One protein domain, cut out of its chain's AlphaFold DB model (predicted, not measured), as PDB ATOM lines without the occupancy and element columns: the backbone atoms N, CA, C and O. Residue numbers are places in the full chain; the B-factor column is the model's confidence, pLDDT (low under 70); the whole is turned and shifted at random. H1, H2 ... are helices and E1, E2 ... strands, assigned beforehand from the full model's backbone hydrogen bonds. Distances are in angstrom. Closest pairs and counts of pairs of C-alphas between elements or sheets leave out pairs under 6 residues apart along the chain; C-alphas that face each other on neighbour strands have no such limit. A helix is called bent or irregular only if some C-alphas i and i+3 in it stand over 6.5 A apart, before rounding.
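This is residues 44 to 93 and 264 to 341 of the 343 residues of an uncharacterized protein of Ruficoccus amylovorans (UniProt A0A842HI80). Two strongly twisted sheets, E3 E2 E5 E6 and E4 E1 E7, form a sandwich, two sheets face to face with their strands crossed, and H1 and the arm H2b pack on the four-stranded sheet. E1 and E7 run side by side toward one end of the long axis; H2a lies at the other. The 128 printed residues hold, in order, E1 E2 H1 H2 E3 E4 E5 E6 E7; both sheets are antiparallel, the class mixed. The whole is compact, radius of gyration of the C-alphas 14.5 A, yet elongated, spanning 49 by 31 by 25 A.

The larger sheet has E3, residues 285 to 290, E2, 62 to 70, 23.2 A, E5, 304 to 311, 22.9 A, and E6, 315 to 319. The other has E4, 296 to 300, E1, 44 to 53, 28.9 A from C-alpha 44 at (134.097, 124.326, 105.642), and E7, 329 to 340, 28.8 A to C-alpha 340 at (130.358, 128.953, 104.222). H1 is residues 75 to 92, 25.8 A. H2, residues 264 to 283, was assigned as one helix by its hydrogen bonds but is bent, with C-alphas 272 and 275 7.9 A apart; its arms are H2a, 264 to 272, and H2b, 275 to 283.

N 66 and O 308 of E2 and E5 are 2.8 A apart, within hydrogen-bond range, as are N 67 and O 289 of E2 and E3, 2.7 A, and N 307 and O 318 of the hairpin E5 and E6, 2.8 A. The sheets' strands stand at 55 degrees; in the other sheet N 47 and O 336 of E1 and E7 are 2.8 A apart, N 48 and O 299 of E1 and E4 2.8 A. E7 bends by 61 degrees at residue 337. H1 and H2b are on the same face, at heights over the sheet of 5.1 A and 10.2 A. H1 touches H2a, closest C-alphas Cys 87 and Phe 266, 4.7 A. In H1, H2a and H2b every O i to N i+4 pair is within range.

C-alphas 264 and 341, the farthest apart, are 49.6 A apart. Residues 94 to 263 are not printed, and the gap is 14.1 A. Of the links printed whole, none is long. Mean pLDDT of the printed part is 71.4, with 53 residues under 70, among them 264 to 280.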
ATOM      1  N   SER A  44     133.906 124.100 104.210       69.12
ATOM      2  CA  SER A  44     134.097 124.326 105.642       69.12
ATOM      3  C   SER A  44     135.308 125.235 105.851       69.12
ATOM      4  O   SER A  44     136.366 125.054 105.247       69.12
ATOM      5  N   VAL A  45     135.137 126.257 106.683       79.69
ATOM      6  CA  VAL A  45     136.203 127.169 107.091       79.69
ATOM      7  C   VAL A  45     136.311 127.118 108.607       79.69
ATOM      8  O   VAL A  45     135.311 127.228 109.316       79.69
ATOM      9  N   VAL A  46     137.530 126.940 109.108       85.69
ATOM     10  CA  VAL A  46     137.813 127.005 110.543       85.69
ATOM     11  C   VAL A  46     137.712 128.459 110.995       85.69
ATOM     12  O   VAL A  46     138.397 129.327 110.452       85.69
ATOM     13  N   MET A  47     136.862 128.713 111.984       87.56
ATOM     14  CA  MET A  47     136.648 130.022 112.596       87.56
ATOM     15  C   MET A  47     137.024 129.959 114.073       87.56
ATOM     16  O   MET A  47     136.682 128.996 114.761       87.56
ATOM     17  N   THR A  48     137.693 130.994 114.566       86.88
ATOM     18  CA  THR A  48     137.980 131.193 115.986       86.88
ATOM     19  C   THR A  48     137.166 132.374 116.497       86.88
ATOM     20  O   THR A  48     137.237 133.474 115.953       86.88
ATOM     21  N   THR A  49     136.391 132.146 117.550       87.94
ATOM     22  CA  THR A  49     135.572 133.160 118.223       87.94
ATOM     23  C   THR A  49     136.044 133.344 119.652       87.94
ATOM     24  O   THR A  49     136.484 132.374 120.269       87.94
ATOM     25  N   GLY A  50     135.887 134.531 120.218       87.19
ATOM     26  CA  GLY A  50     136.167 134.767 121.629       87.19
ATOM     27  C   GLY A  50     135.796 136.174 122.061       87.19
ATOM     28  O   GLY A  50     135.160 136.920 121.313       87.19
ATOM     29  N   LYS A  51     136.213 136.532 123.273       83.25
ATOM     30  CA  LYS A  51     136.046 137.870 123.834       83.25
ATOM     31  C   LYS A  51     137.390 138.424 124.292       83.25
ATOM     32  O   LYS A  51     138.127 137.736 125.001       83.25
ATOM     33  N   ILE A  52     137.707 139.650 123.891       79.75
ATOM     34  CA  ILE A  52     138.870 140.399 124.362       79.75
ATOM     35  C   ILE A  52     138.460 141.357 125.487       79.75
ATOM     36  O   ILE A  52     137.458 142.061 125.383       79.75
ATOM     37  N   GLY A  53     139.221 141.335 126.577       71.19
ATOM     38  CA  GLY A  53     139.177 142.296 127.673       71.19
ATOM     39  C   GLY A  53     140.462 143.117 127.701       71.19
ATOM     40  O   GLY A  53     141.538 142.595 127.402       71.19
ATOM     41  N   LEU A  54     140.324 144.397 128.027       68.56
ATOM     42  CA  LEU A  54     141.395 145.387 128.112       68.56
ATOM     43  C   LEU A  54     141.511 145.830 129.576       68.56
ATOM     44  O   LEU A  54     141.080 146.919 129.939       68.56
ATOM     45  N   ASP A  55     141.982 144.924 130.429       59.88
ATOM     46  CA  ASP A  55     142.113 145.171 131.869       59.88
ATOM     47  C   ASP A  55     143.337 146.073 132.121       59.88
ATOM     48  O   ASP A  55     144.313 145.978 131.393       59.88
ATOM     49  N   ASP A  56     143.325 146.950 133.128       49.72
ATOM     50  CA  ASP A  56     144.474 147.799 133.512       49.72
ATOM     51  C   ASP A  56     145.053 148.733 132.413       49.72
ATOM     52  O   ASP A  56     146.126 149.315 132.604       49.72
ATOM     53  N   LEU A  57     144.368 148.921 131.274       53.41
ATOM     54  CA  LEU A  57     144.633 150.057 130.385       53.41
ATOM     55  C   LEU A  57     143.957 151.318 130.961       53.41
ATOM     56  O   LEU A  57     142.848 151.210 131.487       53.41
ATOM     57  N   PRO A  58     144.582 152.511 130.876       47.31
ATOM     58  CA  PRO A  58     143.919 153.753 131.276       47.31
ATOM     59  C   PRO A  58     142.639 153.957 130.444       47.31
ATOM     60  O   PRO A  58     142.570 153.433 129.332       47.31
ATOM     61  N   ASP A  59     141.661 154.724 130.953       47.72
ATOM     62  CA  ASP A  59     140.410 155.107 130.257       47.72
ATOM     63  C   ASP A  59     140.702 155.995 129.025       47.72
ATOM     64  O   ASP A  59     140.347 157.172 128.949       47.72
ATOM     65  N   ILE A  60     141.415 155.442 128.052       46.12
ATOM     66  CA  ILE A  60     141.702 156.034 126.757       46.12
ATOM     67  C   ILE A  60     140.614 155.521 125.823       46.12
ATOM     68  O   ILE A  60     140.319 154.325 125.780       46.12
ATOM     69  N   SER A  61     139.985 156.422 125.072       49.44
ATOM     70  CA  SER A  61     139.033 156.025 124.041       49.44
ATOM     71  C   SER A  61     139.764 155.233 122.955       49.44
ATOM     72  O   SER A  61     140.476 155.809 122.133       49.44
ATOM     73  N   PHE A  62     139.604 153.911 122.961       58.47
ATOM     74  CA  PHE A  62     140.108 153.051 121.893       58.47
ATOM     75  C   PHE A  62     139.264 153.255 120.639       58.47
ATOM     76  O   PHE A  62     138.041 153.100 120.668       58.47
ATOM     77  N   GLU A  63     139.919 153.589 119.533       64.38
ATOM     78  CA  GLU A  63     139.248 153.812 118.254       64.38
ATOM     79  C   GLU A  63     138.909 152.483 117.577       64.38
ATOM     80  O   GLU A  63     137.846 152.339 116.970       64.38
ATOM     81  N   SER A  64     139.801 151.489 117.683       75.62
ATOM     82  CA  SER A  64     139.548 150.147 117.158       75.62
ATOM     83  C   SER A  64     140.439 149.073 117.785       75.62
ATOM     84  O   SER A  64     141.551 149.336 118.245       75.62
ATOM     85  N   VAL A  65     139.946 147.831 117.762       81.12
ATOM     86  CA  VAL A  65     140.700 146.637 118.156       81.12
ATOM     87  C   VAL A  65     140.613 145.607 117.034       81.12
ATOM     88  O   VAL A  65     139.528 145.136 116.694       81.12
ATOM     89  N   GLU A  66     141.751 145.243 116.454       86.69
ATOM     90  CA  GLU A  66     141.858 144.225 115.407       86.69
ATOM     91  C   GLU A  66     142.505 142.950 115.950       86.69
ATOM     92  O   GLU A  66     143.558 142.981 116.581       86.69
ATOM     93  N   ILE A  67     141.890 141.812 115.662       87.88
ATOM     94  CA  ILE A  67     142.368 140.479 115.996       87.88
ATOM     95  C   ILE A  67     143.036 139.860 114.769       87.88
ATOM     96  O   ILE A  67     142.434 139.786 113.698       87.88
ATOM     97  N   ILE A  68     144.264 139.376 114.942       88.38
ATOM     98  CA  ILE A  68     145.071 138.715 113.910       88.38
ATOM     99  C   ILE A  68     145.367 137.286 114.371       88.38
ATOM    100  O   ILE A  68     145.786 137.077 115.510       88.38
ATOM    101  N   VAL A  69     145.176 136.301 113.493       86.62
ATOM    102  CA  VAL A  69     145.501 134.892 113.765       86.62
ATOM    103  C   VAL A  69     146.765 134.501 113.012       86.62
ATOM    104  O   VAL A  69     146.808 134.606 111.788       86.62
ATOM    105  N   LEU A  70     147.766 133.992 113.727       85.81
ATOM    106  CA  LEU A  70     149.005 133.454 113.161       85.81
ATOM    107  C   LEU A  70     149.128 131.955 113.419       85.81
ATOM    108  O   LEU A  70     148.783 131.486 114.497       85.81
ATOM    109  N   ASP A  71     149.705 131.206 112.480       82.38
ATOM    110  CA  ASP A  71     150.039 129.786 112.695       82.38
ATOM    111  C   ASP A  71     151.093 129.612 113.806       82.38
ATOM    112  O   ASP A  71     150.982 128.759 114.685       82.38
ATOM    113  N   LYS A  72     152.113 130.479 113.806       82.19
ATOM    114  CA  LYS A  72     153.222 130.465 114.766       82.19
ATOM    115  C   LYS A  72     153.846 131.849 114.924       82.19
ATOM    116  O   LYS A  72     153.780 132.675 114.018       82.19
ATOM    117  N   LEU A  73     154.530 132.061 116.045       77.94
ATOM    118  CA  LEU A  73     155.363 133.239 116.274       77.94
ATOM    119  C   LEU A  73     156.819 132.924 115.929       77.94
ATOM    120  O   LEU A  73     157.389 131.949 116.421       77.94
ATOM    121  N   THR A  74     157.439 133.746 115.085       77.00
ATOM    122  CA  THR A  74     158.881 133.647 114.827       77.00
ATOM    123  C   THR A  74     159.668 134.271 115.987       77.00
ATOM    124  O   THR A  74     159.172 135.200 116.626       77.00
ATOM    125  N   PRO A  75     160.909 133.826 116.267       71.56
ATOM    126  CA  PRO A  75     161.736 134.431 117.318       71.56
ATOM    127  C   PRO A  75     161.934 135.945 117.151       71.56
ATOM    128  O   PRO A  75     161.948 136.686 118.131       71.56
ATOM    129  N   GLU A  76     162.041 136.407 115.905       70.88
ATOM    130  CA  GLU A  76     162.143 137.826 115.556       70.88
ATOM    131  C   GLU A  76     160.866 138.598 115.915       70.88
ATOM    132  O   GLU A  76     160.938 139.645 116.556       70.88
ATOM    133  N   LEU A  77     159.693 138.049 115.585       73.06
ATOM    134  CA  LEU A  77     158.408 138.656 115.921       73.06
ATOM    135  C   LEU A  77     158.191 138.720 117.441       73.06
ATOM    136  O   LEU A  77     157.747 139.744 117.953       73.06
ATOM    137  N   ILE A  78     158.564 137.666 118.170       75.25
ATOM    138  CA  ILE A  78     158.499 137.634 119.641       75.25
ATOM    139  C   ILE A  78     159.363 138.746 120.242       75.25
ATOM    140  O   ILE A  78     158.922 139.459 121.142       75.25
ATOM    141  N   MET A  79     160.589 138.918 119.741       72.69
ATOM    142  CA  MET A  79     161.499 139.960 120.215       72.69
ATOM    143  C   MET A  79     160.910 141.361 120.004       72.69
ATOM    144  O   MET A  79     160.913 142.166 120.936       72.69
ATOM    145  N   LEU A  80     160.363 141.632 118.814       70.12
ATOM    146  CA  LEU A  80     159.754 142.924 118.492       70.12
ATOM    147  C   LEU A  80     158.503 143.200 119.333       70.12
ATOM    148  O   LEU A  80     158.370 144.292 119.879       70.12
ATOM    149  N   LEU A  81     157.617 142.214 119.495       76.56
ATOM    150  CA  LEU A  81     156.410 142.359 120.313       76.56
ATOM    151  C   LEU A  81     156.747 142.593 121.793       76.56
ATOM    152  O   LEU A  81     156.153 143.460 122.429       76.56
ATOM    153  N   ASN A  82     157.743 141.886 122.333       77.12
ATOM    154  CA  ASN A  82     158.199 142.085 123.712       77.12
ATOM    155  C   ASN A  82     158.832 143.465 123.922       77.12
ATOM    156  O   ASN A  82     158.624 144.094 124.960       77.12
ATOM    157  N   GLN A  83     159.596 143.951 122.943       69.81
ATOM    158  CA  GLN A  83     160.190 145.281 123.001       69.81
ATOM    159  C   GLN A  83     159.116 146.376 122.922       69.81
ATOM    160  O   GLN A  83     159.143 147.294 123.741       69.81
ATOM    161  N   GLN A  84     158.133 146.241 122.023       77.62
ATOM    162  CA  GLN A  84     156.980 147.143 121.957       77.62
ATOM    163  C   GLN A  84     156.214 147.162 123.280       77.62
ATOM    164  O   GLN A  84     155.906 148.233 123.793       77.62
ATOM    165  N   HIS A  85     155.921 145.983 123.841       73.31
ATOM    166  CA  HIS A  85     155.187 145.850 125.097       73.31
ATOM    167  C   HIS A  85     155.924 146.551 126.237       73.31
ATOM    168  O   HIS A  85     155.340 147.375 126.927       73.31
ATOM    169  N   LYS A  86     157.233 146.308 126.382       67.94
ATOM    170  CA  LYS A  86     158.057 146.971 127.400       67.94
ATOM    171  C   LYS A  86     157.998 148.498 127.292       67.94
ATOM    172  O   LYS A  86     157.894 149.172 128.312       67.94
ATOM    173  N   CYS A  87     158.078 149.033 126.076       66.31
ATOM    174  CA  CYS A  87     158.016 150.473 125.846       66.31
ATOM    175  C   CYS A  87     156.611 151.040 126.105       66.31
ATOM    176  O   CYS A  87     156.490 152.082 126.740       66.31
ATOM    177  N   TYR A  88     155.557 150.341 125.673       69.69
ATOM    178  CA  TYR A  88     154.173 150.780 125.857       69.69
ATOM    179  C   TYR A  88     153.739 150.719 127.325       69.69
ATOM    180  O   TYR A  88     153.194 151.687 127.832       69.69
ATOM    181  N   THR A  89     154.047 149.641 128.052       64.88
ATOM    182  CA  THR A  89     153.734 149.517 129.487       64.88
ATOM    183  C   THR A  89     154.430 150.593 130.318       64.88
ATOM    184  O   THR A  89     153.849 151.104 131.268       64.88
ATOM    185  N   ALA A  90     155.661 150.963 129.957       63.53
ATOM    186  CA  ALA A  90     156.359 152.060 130.615       63.53
ATOM    187  C   ALA A  90     155.702 153.425 130.329       63.53
ATOM    188  O   ALA A  90     155.771 154.306 131.179       63.53
ATOM    189  N   LEU A  91     155.093 153.599 129.148       63.72
ATOM    190  CA  LEU A  91     154.390 154.819 128.737       63.72
ATOM    191  C   LEU A  91     153.061 154.996 129.486       63.72
ATOM    192  O   LEU A  91     152.741 156.101 129.902       63.72
ATOM    193  N   ILE A  92     152.297 153.916 129.660       54.50
ATOM    194  CA  ILE A  92     150.955 153.957 130.270       54.50
ATOM    195  C   ILE A  92     150.955 153.772 131.795       54.50
ATOM    196  O   ILE A  92     149.890 153.759 132.409       54.50
ATOM    197  N   ALA A  93     152.122 153.571 132.416       53.19
ATOM    198  CA  ALA A  93     152.216 153.403 133.860       53.19
ATOM    199  C   ALA A  93     151.739 154.682 134.577       53.19
ATOM    200  O   ALA A  93     152.120 155.781 134.166       53.19
ATOM    201  N   GLN A 264     159.827 158.446 124.973       57.28
ATOM    202  CA  GLN A 264     160.880 158.454 123.956       57.28
ATOM    203  C   GLN A 264     161.280 157.050 123.515       57.28
ATOM    204  O   GLN A 264     161.492 156.820 122.324       57.28
ATOM    205  N   ALA A 265     161.335 156.108 124.457       57.66
ATOM    206  CA  ALA A 265     161.589 154.709 124.151       57.66
ATOM    207  C   ALA A 265     160.471 154.121 123.269       57.66
ATOM    208  O   ALA A 265     160.760 153.370 122.335       57.66
ATOM    209  N   PHE A 266     159.208 154.482 123.528       63.44
ATOM    210  CA  PHE A 266     158.064 154.039 122.731       63.44
ATOM    211  C   PHE A 266     158.013 154.698 121.350       63.44
ATOM    212  O   PHE A 266     157.915 153.993 120.345       63.44
ATOM    213  N   GLU A 267     158.183 156.017 121.253       60.81
ATOM    214  CA  GLU A 267     158.216 156.729 119.969       60.81
ATOM    215  C   GLU A 267     159.350 156.240 119.058       60.81
ATOM    216  O   GLU A 267     159.163 156.056 117.852       60.81
ATOM    217  N   ARG A 268     160.532 155.983 119.629       64.44
ATOM    218  CA  ARG A 268     161.666 155.426 118.887       64.44
ATOM    219  C   ARG A 268     161.385 154.010 118.407       64.44
ATOM    220  O   ARG A 268     161.669 153.694 117.252       64.44
ATOM    221  N   PHE A 269     160.799 153.170 119.261       64.56
ATOM    222  CA  PHE A 269     160.393 151.828 118.863       64.56
ATOM    223  C   PHE A 269     159.428 151.870 117.670       64.56
ATOM    224  O   PHE A 269     159.642 151.148 116.695       64.56
ATOM    225  N   GLN A 270     158.417 152.743 117.720       64.38
ATOM    226  CA  GLN A 270     157.440 152.904 116.642       64.38
ATOM    227  C   GLN A 270     158.104 153.343 115.335       64.38
ATOM    228  O   GLN A 270     157.830 152.775 114.278       64.38
ATOM    229  N   LEU A 271     159.020 154.313 115.400       56.34
ATOM    230  CA  LEU A 271     159.744 154.804 114.228       56.34
ATOM    231  C   LEU A 271     160.590 153.710 113.562       56.34
ATOM    232  O   LEU A 271     160.596 153.598 112.336       56.34
ATOM    233  N   ASP A 272     161.297 152.921 114.369       58.28
ATOM    234  CA  ASP A 272     162.280 151.955 113.880       58.28
ATOM    235  C   ASP A 272     161.631 150.618 113.467       58.28
ATOM    236  O   ASP A 272     162.159 149.926 112.596       58.28
ATOM    237  N   ASN A 273     160.488 150.246 114.064       60.97
ATOM    238  CA  ASN A 273     159.974 148.874 113.985       60.97
ATOM    239  C   ASN A 273     158.498 148.730 113.585       60.97
ATOM    240  O   ASN A 273     158.108 147.615 113.240       60.97
ATOM    241  N   ALA A 274     157.670 149.784 113.572       60.47
ATOM    242  CA  ALA A 274     156.222 149.626 113.347       60.47
ATOM    243  C   ALA A 274     155.880 149.019 111.974       60.47
ATOM    244  O   ALA A 274     155.044 148.121 111.879       60.47
ATOM    245  N   MET A 275     156.560 149.460 110.910       57.09
ATOM    246  CA  MET A 275     156.358 148.915 109.560       57.09
ATOM    247  C   MET A 275     156.829 147.464 109.448       57.09
ATOM    248  O   MET A 275     156.146 146.642 108.841       57.09
ATOM    249  N   THR A 276     157.971 147.133 110.054       62.44
ATOM    250  CA  THR A 276     158.492 145.760 110.096       62.44
ATOM    251  C   THR A 276     157.527 144.850 110.841       62.44
ATOM    252  O   THR A 276     157.161 143.796 110.328       62.44
ATOM    253  N   LEU A 277     157.046 145.285 112.007       67.56
ATOM    254  CA  LEU A 277     156.084 144.542 112.809       67.56
ATOM    255  C   LEU A 277     154.779 144.319 112.040       67.56
ATOM    256  O   LEU A 277     154.276 143.202 112.004       67.56
ATOM    257  N   GLN A 278     154.274 145.347 111.352       68.75
ATOM    258  CA  GLN A 278     153.096 145.225 110.503       68.75
ATOM    259  C   GLN A 278     153.324 144.198 109.387       68.75
ATOM    260  O   GLN A 278     152.576 143.231 109.273       68.75
ATOM    261  N   VAL A 279     154.377 144.351 108.585       66.06
ATOM    262  CA  VAL A 279     154.661 143.428 107.476       66.06
ATOM    263  C   VAL A 279     154.802 141.988 107.972       66.06
ATOM    264  O   VAL A 279     154.235 141.083 107.363       66.06
ATOM    265  N   VAL A 280     155.497 141.767 109.090       66.12
ATOM    266  CA  VAL A 280     155.692 140.429 109.664       66.12
ATOM    267  C   VAL A 280     154.377 139.846 110.202       66.12
ATOM    268  O   VAL A 280     154.111 138.672 109.962       66.12
ATOM    269  N   CYS A 281     153.521 140.646 110.846       71.12
ATOM    270  CA  CYS A 281     152.210 140.194 111.332       71.12
ATOM    271  C   CYS A 281     151.233 139.838 110.201       71.12
ATOM    272  O   CYS A 281     150.435 138.924 110.365       71.12
ATOM    273  N   TYR A 282     151.263 140.538 109.062       74.62
ATOM    274  CA  TYR A 282     150.295 140.302 107.979       74.62
ATOM    275  C   TYR A 282     150.765 139.295 106.930       74.62
ATOM    276  O   TYR A 282     149.931 138.691 106.259       74.62
ATOM    277  N   LYS A 283     152.077 139.095 106.776       73.94
ATOM    278  CA  LYS A 283     152.629 138.189 105.760       73.94
ATOM    279  C   LYS A 283     152.138 136.746 105.926       73.94
ATOM    280  O   LYS A 283     151.843 136.100 104.925       73.94
ATOM    281  N   ASP A 284     152.030 136.281 107.169       74.56
ATOM    282  CA  ASP A 284     151.693 134.893 107.510       74.56
ATOM    283  C   ASP A 284     150.357 134.783 108.281       74.56
ATOM    284  O   ASP A 284     150.114 133.808 108.999       74.56
ATOM    285  N   ALA A 285     149.481 135.789 108.153       83.62
ATOM    286  CA  ALA A 285     148.186 135.805 108.825       83.62
ATOM    287  C   ALA A 285     147.209 134.782 108.225       83.62
ATOM    288  O   ALA A 285     146.923 134.781 107.028       83.62
ATOM    289  N   LEU A 286     146.641 133.938 109.088       85.12
ATOM    290  CA  LEU A 286     145.574 132.990 108.748       85.12
ATOM    291  C   LEU A 286     144.211 133.686 108.601       85.12
ATOM    292  O   LEU A 286     143.335 133.203 107.876       85.12
ATOM    293  N   GLY A 287     144.049 134.831 109.264       85.44
ATOM    294  CA  GLY A 287     142.885 135.699 109.157       85.44
ATOM    295  C   GLY A 287     142.989 136.917 110.068       85.44
ATOM    296  O   GLY A 287     143.755 136.919 111.035       85.44
ATOM    297  N   THR A 288     142.203 137.946 109.749       89.12
ATOM    298  CA  THR A 288     142.054 139.157 110.561       89.12
ATOM    299  C   THR A 288     140.583 139.545 110.685       89.12
ATOM    300  O   THR A 288     139.779 139.240 109.801       89.12
ATOM    301  N   ALA A 289     140.211 140.161 111.805       87.69
ATOM    302  CA  ALA A 289     138.865 140.674 112.055       87.69
ATOM    303  C   ALA A 289     138.908 141.796 113.094       87.69
ATOM    304  O   ALA A 289     139.815 141.831 113.914       87.69
ATOM    305  N   PHE A 290     137.913 142.677 113.113       85.19
ATOM    306  CA  PHE A 290     137.771 143.668 114.181       85.19
ATOM    307  C   PHE A 290     136.898 143.122 115.311       85.19
ATOM    308  O   PHE A 290     135.896 142.450 115.053       85.19
ATOM    309  N   ALA A 291     137.280 143.405 116.555       84.56
ATOM    310  CA  ALA A 291     136.426 143.149 117.702       84.56
ATOM    311  C   ALA A 291     135.259 144.147 117.717       84.56
ATOM    312  O   ALA A 291     135.390 145.301 117.303       84.56
ATOM    313  N   GLN A 292     134.104 143.691 118.186       82.75
ATOM    314  CA  GLN A 292     132.931 144.527 118.404       82.75
ATOM    315  C   GLN A 292     133.119 145.405 119.647       82.75
ATOM    316  O   GLN A 292     134.026 145.190 120.451       82.75
ATOM    317  N   ALA A 293     132.224 146.378 119.833       75.75
ATOM    318  CA  ALA A 293     132.269 147.302 120.969       75.75
ATOM    319  C   ALA A 293     132.203 146.601 122.342       75.75
ATOM    320  O   ALA A 293     132.691 147.137 123.329       75.75
ATOM    321  N   ASP A 294     131.617 145.402 122.415       75.56
ATOM    322  CA  ASP A 294     131.566 144.580 123.629       75.56
ATOM    323  C   ASP A 294     132.793 143.658 123.803       75.56
ATOM    324  O   ASP A 294     132.830 142.842 124.729       75.56
ATOM    325  N   GLY A 295     133.784 143.769 122.912       74.12
ATOM    326  CA  GLY A 295     135.000 142.963 122.878       74.12
ATOM    327  C   GLY A 295     134.838 141.597 122.207       74.12
ATOM    328  O   GLY A 295     135.780 140.807 122.204       74.12
ATOM    329  N   THR A 296     133.676 141.254 121.649       85.44
ATOM    330  CA  THR A 296     133.504 139.964 120.960       85.44
ATOM    331  C   THR A 296     134.150 139.968 119.576       85.44
ATOM    332  O   THR A 296     134.157 140.979 118.877       85.44
ATOM    333  N   PHE A 297     134.712 138.834 119.153       87.94
ATOM    334  CA  PHE A 297     135.303 138.692 117.821       87.94
ATOM    335  C   PHE A 297     135.021 137.318 117.204       87.94
ATOM    336  O   PHE A 297     134.903 136.309 117.903       87.94
ATOM    337  N   GLU A 298     134.974 137.285 115.874       90.69
ATOM    338  CA  GLU A 298     134.954 136.080 115.040       90.69
ATOM    339  C   GLU A 298     135.986 136.277 113.924       90.69
ATOM    340  O   GLU A 298     135.877 137.207 113.130       90.69
ATOM    341  N   VAL A 299     137.004 135.421 113.870       90.12
ATOM    342  CA  VAL A 299     138.113 135.534 112.918       90.12
ATOM    343  C   VAL A 299     138.398 134.196 112.250       90.12
ATOM    344  O   VAL A 299     138.238 133.129 112.842       90.12
ATOM    345  N   LYS A 300     138.809 134.242 110.983       88.69
ATOM    346  CA  LYS A 300     139.167 133.050 110.216       88.69
ATOM    347  C   LYS A 300     140.501 132.464 110.690       88.69
ATOM    348  O   LYS A 300     141.463 133.192 110.912       88.69
ATOM    349  N   GLY A 301     140.567 131.137 110.742       84.69
ATOM    350  CA  GLY A 301     141.769 130.386 111.091       84.69
ATOM    351  C   GLY A 301     141.835 130.008 112.568       84.69
ATOM    352  O   GLY A 301     141.056 130.478 113.394       84.69
ATOM    353  N   GLN A 302     142.776 129.126 112.888       83.56
ATOM    354  CA  GLN A 302     143.104 128.695 114.243       83.56
ATOM    355  C   GLN A 302     144.605 128.882 114.438       83.56
ATOM    356  O   GLN A 302     145.382 128.491 113.572       83.56
ATOM    357  N   GLY A 303     145.007 129.461 115.564       82.44
ATOM    358  CA  GLY A 303     146.411 129.722 115.841       82.44
ATOM    359  C   GLY A 303     146.610 130.668 117.018       82.44
ATOM    360  O   GLY A 303     145.748 130.793 117.891       82.44
ATOM    361  N   ILE A 304     147.757 131.332 117.038       84.56
ATOM    362  CA  ILE A 304     148.122 132.343 118.024       84.56
ATOM    363  C   ILE A 304     147.375 133.638 117.708       84.56
ATOM    364  O   ILE A 304     147.423 134.132 116.583       84.56
ATOM    365  N   LEU A 305     146.691 134.184 118.715       85.06
ATOM    366  CA  LEU A 305     145.938 135.430 118.604       85.06
ATOM    367  C   LEU A 305     146.817 136.627 118.968       85.06
ATOM    368  O   LEU A 305     147.411 136.663 120.053       85.06
ATOM    369  N   LEU A 306     146.842 137.618 118.080       85.44
ATOM    370  CA  LEU A 306     147.340 138.962 118.349       85.44
ATOM    371  C   LEU A 306     146.162 139.937 118.396       85.44
ATOM    372  O   LEU A 306     145.218 139.796 117.620       85.44
ATOM    373  N   ALA A 307     146.237 140.937 119.266       84.50
ATOM    374  CA  ALA A 307     145.327 142.073 119.304       84.50
ATOM    375  C   ALA A 307     146.102 143.352 118.995       84.50
ATOM    376  O   ALA A 307     147.014 143.715 119.733       84.50
ATOM    377  N   ARG A 308     145.746 144.037 117.915       83.94
ATOM    378  CA  ARG A 308     146.231 145.379 117.608       83.94
ATOM    379  C   ARG A 308     145.212 146.393 118.103       83.94
ATOM    380  O   ARG A 308     144.057 146.341 117.694       83.94
ATOM    381  N   ILE A 309     145.656 147.287 118.969       75.75
ATOM    382  CA  ILE A 309     144.848 148.339 119.576       75.75
ATOM    383  C   ILE A 309     145.320 149.668 119.002       75.75
ATOM    384  O   ILE A 309     146.518 149.959 119.051       75.75
ATOM    385  N   ASP A 310     144.374 150.434 118.470       71.12
ATOM    386  CA  ASP A 310     144.578 151.815 118.046       71.12
ATOM    387  C   ASP A 310     143.832 152.731 119.032       71.12
ATOM    388  O   ASP A 310     142.618 152.602 119.223       71.12
ATOM    389  N   ASP A 311     144.577 153.623 119.680       64.06
ATOM    390  CA  ASP A 311     144.055 154.738 120.470       64.06
ATOM    391  C   ASP A 311     144.281 156.073 119.734       64.06
ATOM    392  O   ASP A 311     144.930 156.102 118.689       64.06
ATOM    393  N   GLU A 312     143.739 157.176 120.263       48.75
ATOM    394  CA  GLU A 312     143.803 158.514 119.637       48.75
ATOM    395  C   GLU A 312     145.244 158.962 119.291       48.75
ATOM    396  O   GLU A 312     145.456 159.784 118.397       48.75
ATOM    397  N   HIS A 313     146.258 158.405 119.963       52.09
ATOM    398  CA  HIS A 313     147.649 158.844 119.854       52.09
ATOM    399  C   HIS A 313     148.628 157.729 119.445       52.09
ATOM    400  O   HIS A 313     149.712 158.026 118.934       52.09
ATOM    401  N   ASN A 314     148.288 156.456 119.654       62.72
ATOM    402  CA  ASN A 314     149.211 155.330 119.589       62.72
ATOM    403  C   ASN A 314     148.586 154.062 118.997       62.72
ATOM    404  O   ASN A 314     147.382 153.834 119.010       62.72
ATOM    405  N   ARG A 315     149.473 153.180 118.529       68.00
ATOM    406  CA  ARG A 315     149.152 151.833 118.052       68.00
ATOM    407  C   ARG A 315     150.018 150.811 118.766       68.00
ATOM    408  O   ARG A 315     151.240 150.930 118.729       68.00
ATOM    409  N   ALA A 316     149.423 149.772 119.332       70.69
ATOM    410  CA  ALA A 316     150.169 148.701 119.985       70.69
ATOM    411  C   ALA A 316     149.604 147.320 119.631       70.69
ATOM    412  O   ALA A 316     148.400 147.085 119.673       70.69
ATOM    413  N   VAL A 317     150.489 146.388 119.272       75.31
ATOM    414  CA  VAL A 317     150.174 144.967 119.071       75.31
ATOM    415  C   VAL A 317     150.504 144.156 120.324       75.31
ATOM    416  O   VAL A 317     151.644 144.142 120.786       75.31
ATOM    417  N   PHE A 318     149.520 143.438 120.842       73.88
ATOM    418  CA  PHE A 318     149.624 142.525 121.973       73.88
ATOM    419  C   PHE A 318     149.428 141.098 121.498       73.88
ATOM    420  O   PHE A 318     148.721 140.845 120.526       73.88
ATOM    421  N   PHE A 319     150.027 140.144 122.196       71.44
ATOM    422  CA  PHE A 319     149.840 138.736 121.891       71.44
ATOM    423  C   PHE A 319     149.732 137.922 123.162       71.44
ATOM    424  O   PHE A 319     150.308 138.257 124.197       71.44
ATOM    425  N   ARG A 320     148.984 136.827 123.066       62.28
ATOM    426  CA  ARG A 320     148.912 135.843 124.134       62.28
ATOM    427  C   ARG A 320     150.119 134.917 124.027       62.28
ATOM    428  O   ARG A 320     150.064 133.929 123.299       62.28
ATOM    429  N   ASP A 321     151.191 135.217 124.752       48.16
ATOM    430  CA  ASP A 321     152.154 134.176 125.119       48.16
ATOM    431  C   ASP A 321     151.611 133.399 126.328       48.16
ATOM    432  O   ASP A 321     150.726 133.870 127.040       48.16
ATOM    433  N   GLY A 322     152.147 132.219 126.626       43.50
ATOM    434  CA  GLY A 322     151.842 131.450 127.841       43.50
ATOM    435  C   GLY A 322     152.094 132.194 129.168       43.50
ATOM    436  O   GLY A 322     151.880 131.620 130.234       43.50
ATOM    437  N   MET A 323     152.504 133.463 129.124       39.09
ATOM    438  CA  MET A 323     152.480 134.408 130.228       39.09
ATOM    439  C   MET A 323     151.345 135.403 130.000       39.09
ATOM    440  O   MET A 323     151.314 136.097 128.988       39.09
ATOM    441  N   LYS A 324     150.403 135.465 130.946       41.16
ATOM    442  CA  LYS A 324     149.350 136.483 130.974       41.16
ATOM    443  C   LYS A 324     149.993 137.857 130.758       41.16
ATOM    444  O   LYS A 324     150.700 138.328 131.645       41.16
ATOM    445  N   ALA A 325     149.752 138.489 129.612       46.97
ATOM    446  CA  ALA A 325     149.880 139.933 129.540       46.97
ATOM    447  C   ALA A 325     148.805 140.466 130.503       46.97
ATOM    448  O   ALA A 325     147.634 140.145 130.291       46.97
ATOM    449  N   PRO A 326     149.164 141.170 131.590       48.25
ATOM    450  CA  PRO A 326     148.187 141.604 132.590       48.25
ATOM    451  C   PRO A 326     147.107 142.511 131.982       48.25
ATOM    452  O   PRO A 326     146.022 142.605 132.532       48.25
ATOM    453  N   THR A 327     147.392 143.091 130.812       59.38
ATOM    454  CA  THR A 327     146.647 144.204 130.230       59.38
ATOM    455  C   THR A 327     145.689 143.831 129.080       59.38
ATOM    456  O   THR A 327     144.820 144.609 128.708       59.38
ATOM    457  N   VAL A 328     145.849 142.650 128.462       64.00
ATOM    458  CA  VAL A 328     144.981 142.186 127.359       64.00
ATOM    459  C   VAL A 328     144.630 140.717 127.556       64.00
ATOM    460  O   VAL A 328     145.492 139.836 127.487       64.00
ATOM    461  N   VAL A 329     143.345 140.441 127.765       72.00
ATOM    462  CA  VAL A 329     142.841 139.120 128.148       72.00
ATOM    463  C   VAL A 329     141.929 138.555 127.066       72.00
ATOM    464  O   VAL A 329     140.860 139.082 126.787       72.00
ATOM    465  N   PHE A 330     142.316 137.416 126.491       72.94
ATOM    466  CA  PHE A 330     141.437 136.628 125.622       72.94
ATOM    467  C   PHE A 330     140.677 135.591 126.450       72.94
ATOM    468  O   PHE A 330     141.278 134.672 127.016       72.94
ATOM    469  N   SER A 331     139.355 135.704 126.481       79.56
ATOM    470  CA  SER A 331     138.441 134.808 127.187       79.56
ATOM    471  C   SER A 331     137.478 134.121 126.217       79.56
ATOM    472  O   SER A 331     137.311 134.541 125.074       79.56
ATOM    473  N   GLU A 332     136.899 132.999 126.656       80.44
ATOM    474  CA  GLU A 332     135.876 132.249 125.906       80.44
ATOM    475  C   GLU A 332     136.286 131.801 124.488       80.44
ATOM    476  O   GLU A 332     135.433 131.537 123.643       80.44
ATOM    477  N   VAL A 333     137.594 131.672 124.232       79.50
ATOM    478  CA  VAL A 333     138.120 131.314 122.910       79.50
ATOM    479  C   VAL A 333     137.668 129.906 122.514       79.50
ATOM    480  O   VAL A 333     137.984 128.927 123.196       79.50
ATOM    481  N   LYS A 334     136.944 129.805 121.398       84.38
ATOM    482  CA  LYS A 334     136.425 128.563 120.815       84.38
ATOM    483  C   LYS A 334     136.750 128.514 119.330       84.38
ATOM    484  O   LYS A 334     136.686 129.531 118.647       84.38
ATOM    485  N   THR A 335     137.045 127.320 118.831       83.81
ATOM    486  CA  THR A 335     137.258 127.070 117.404       83.81
ATOM    487  C   THR A 335     136.129 126.194 116.878       83.81
ATOM    488  O   THR A 335     135.820 125.158 117.466       83.81
ATOM    489  N   THR A 336     135.501 126.616 115.784       85.06
ATOM    490  CA  THR A 336     134.374 125.922 115.150       85.06
ATOM    491  C   THR A 336     134.576 125.833 113.646       85.06
ATOM    492  O   THR A 336     135.042 126.789 113.026       85.06
ATOM    493  N   GLU A 337     134.173 124.723 113.035       82.44
ATOM    494  CA  GLU A 337     134.061 124.636 111.579       82.44
ATOM    495  C   GLU A 337     132.730 125.244 111.135       82.44
ATOM    496  O   GLU A 337     131.658 124.788 111.535       82.44
ATOM    497  N   LYS A 338     132.796 126.291 110.312       76.88
ATOM    498  CA  LYS A 338     131.624 126.958 109.749       76.88
ATOM    499  C   LYS A 338     131.547 126.640 108.266       76.88
ATOM    500  O   LYS A 338     132.478 126.899 107.506       76.88
ATOM    501  N   THR A 339     130.433 126.061 107.845       71.88
ATOM    502  CA  THR A 339     130.138 125.824 106.433       71.88
ATOM    503  C   THR A 339     129.756 127.156 105.791       71.88
ATOM    504  O   THR A 339     128.704 127.711 106.104       71.88
ATOM    505  N   VAL A 340     130.618 127.691 104.926       66.81
ATOM    506  CA  VAL A 340     130.358 128.953 104.222       66.81
ATOM    507  C   VAL A 340     129.740 128.619 102.868       66.81
ATOM    508  O   VAL A 340     130.324 127.862 102.087       66.81
ATOM    509  N   GLN A 341     128.538 129.138 102.601       53.41
ATOM    510  CA  GLN A 341     127.956 129.026 101.266       53.41
ATOM    511  C   GLN A 341     128.740 129.929 100.304       53.41
ATOM    512  O   GLN A 341     129.067 131.054 100.679       53.41
TER     513      GLN A 341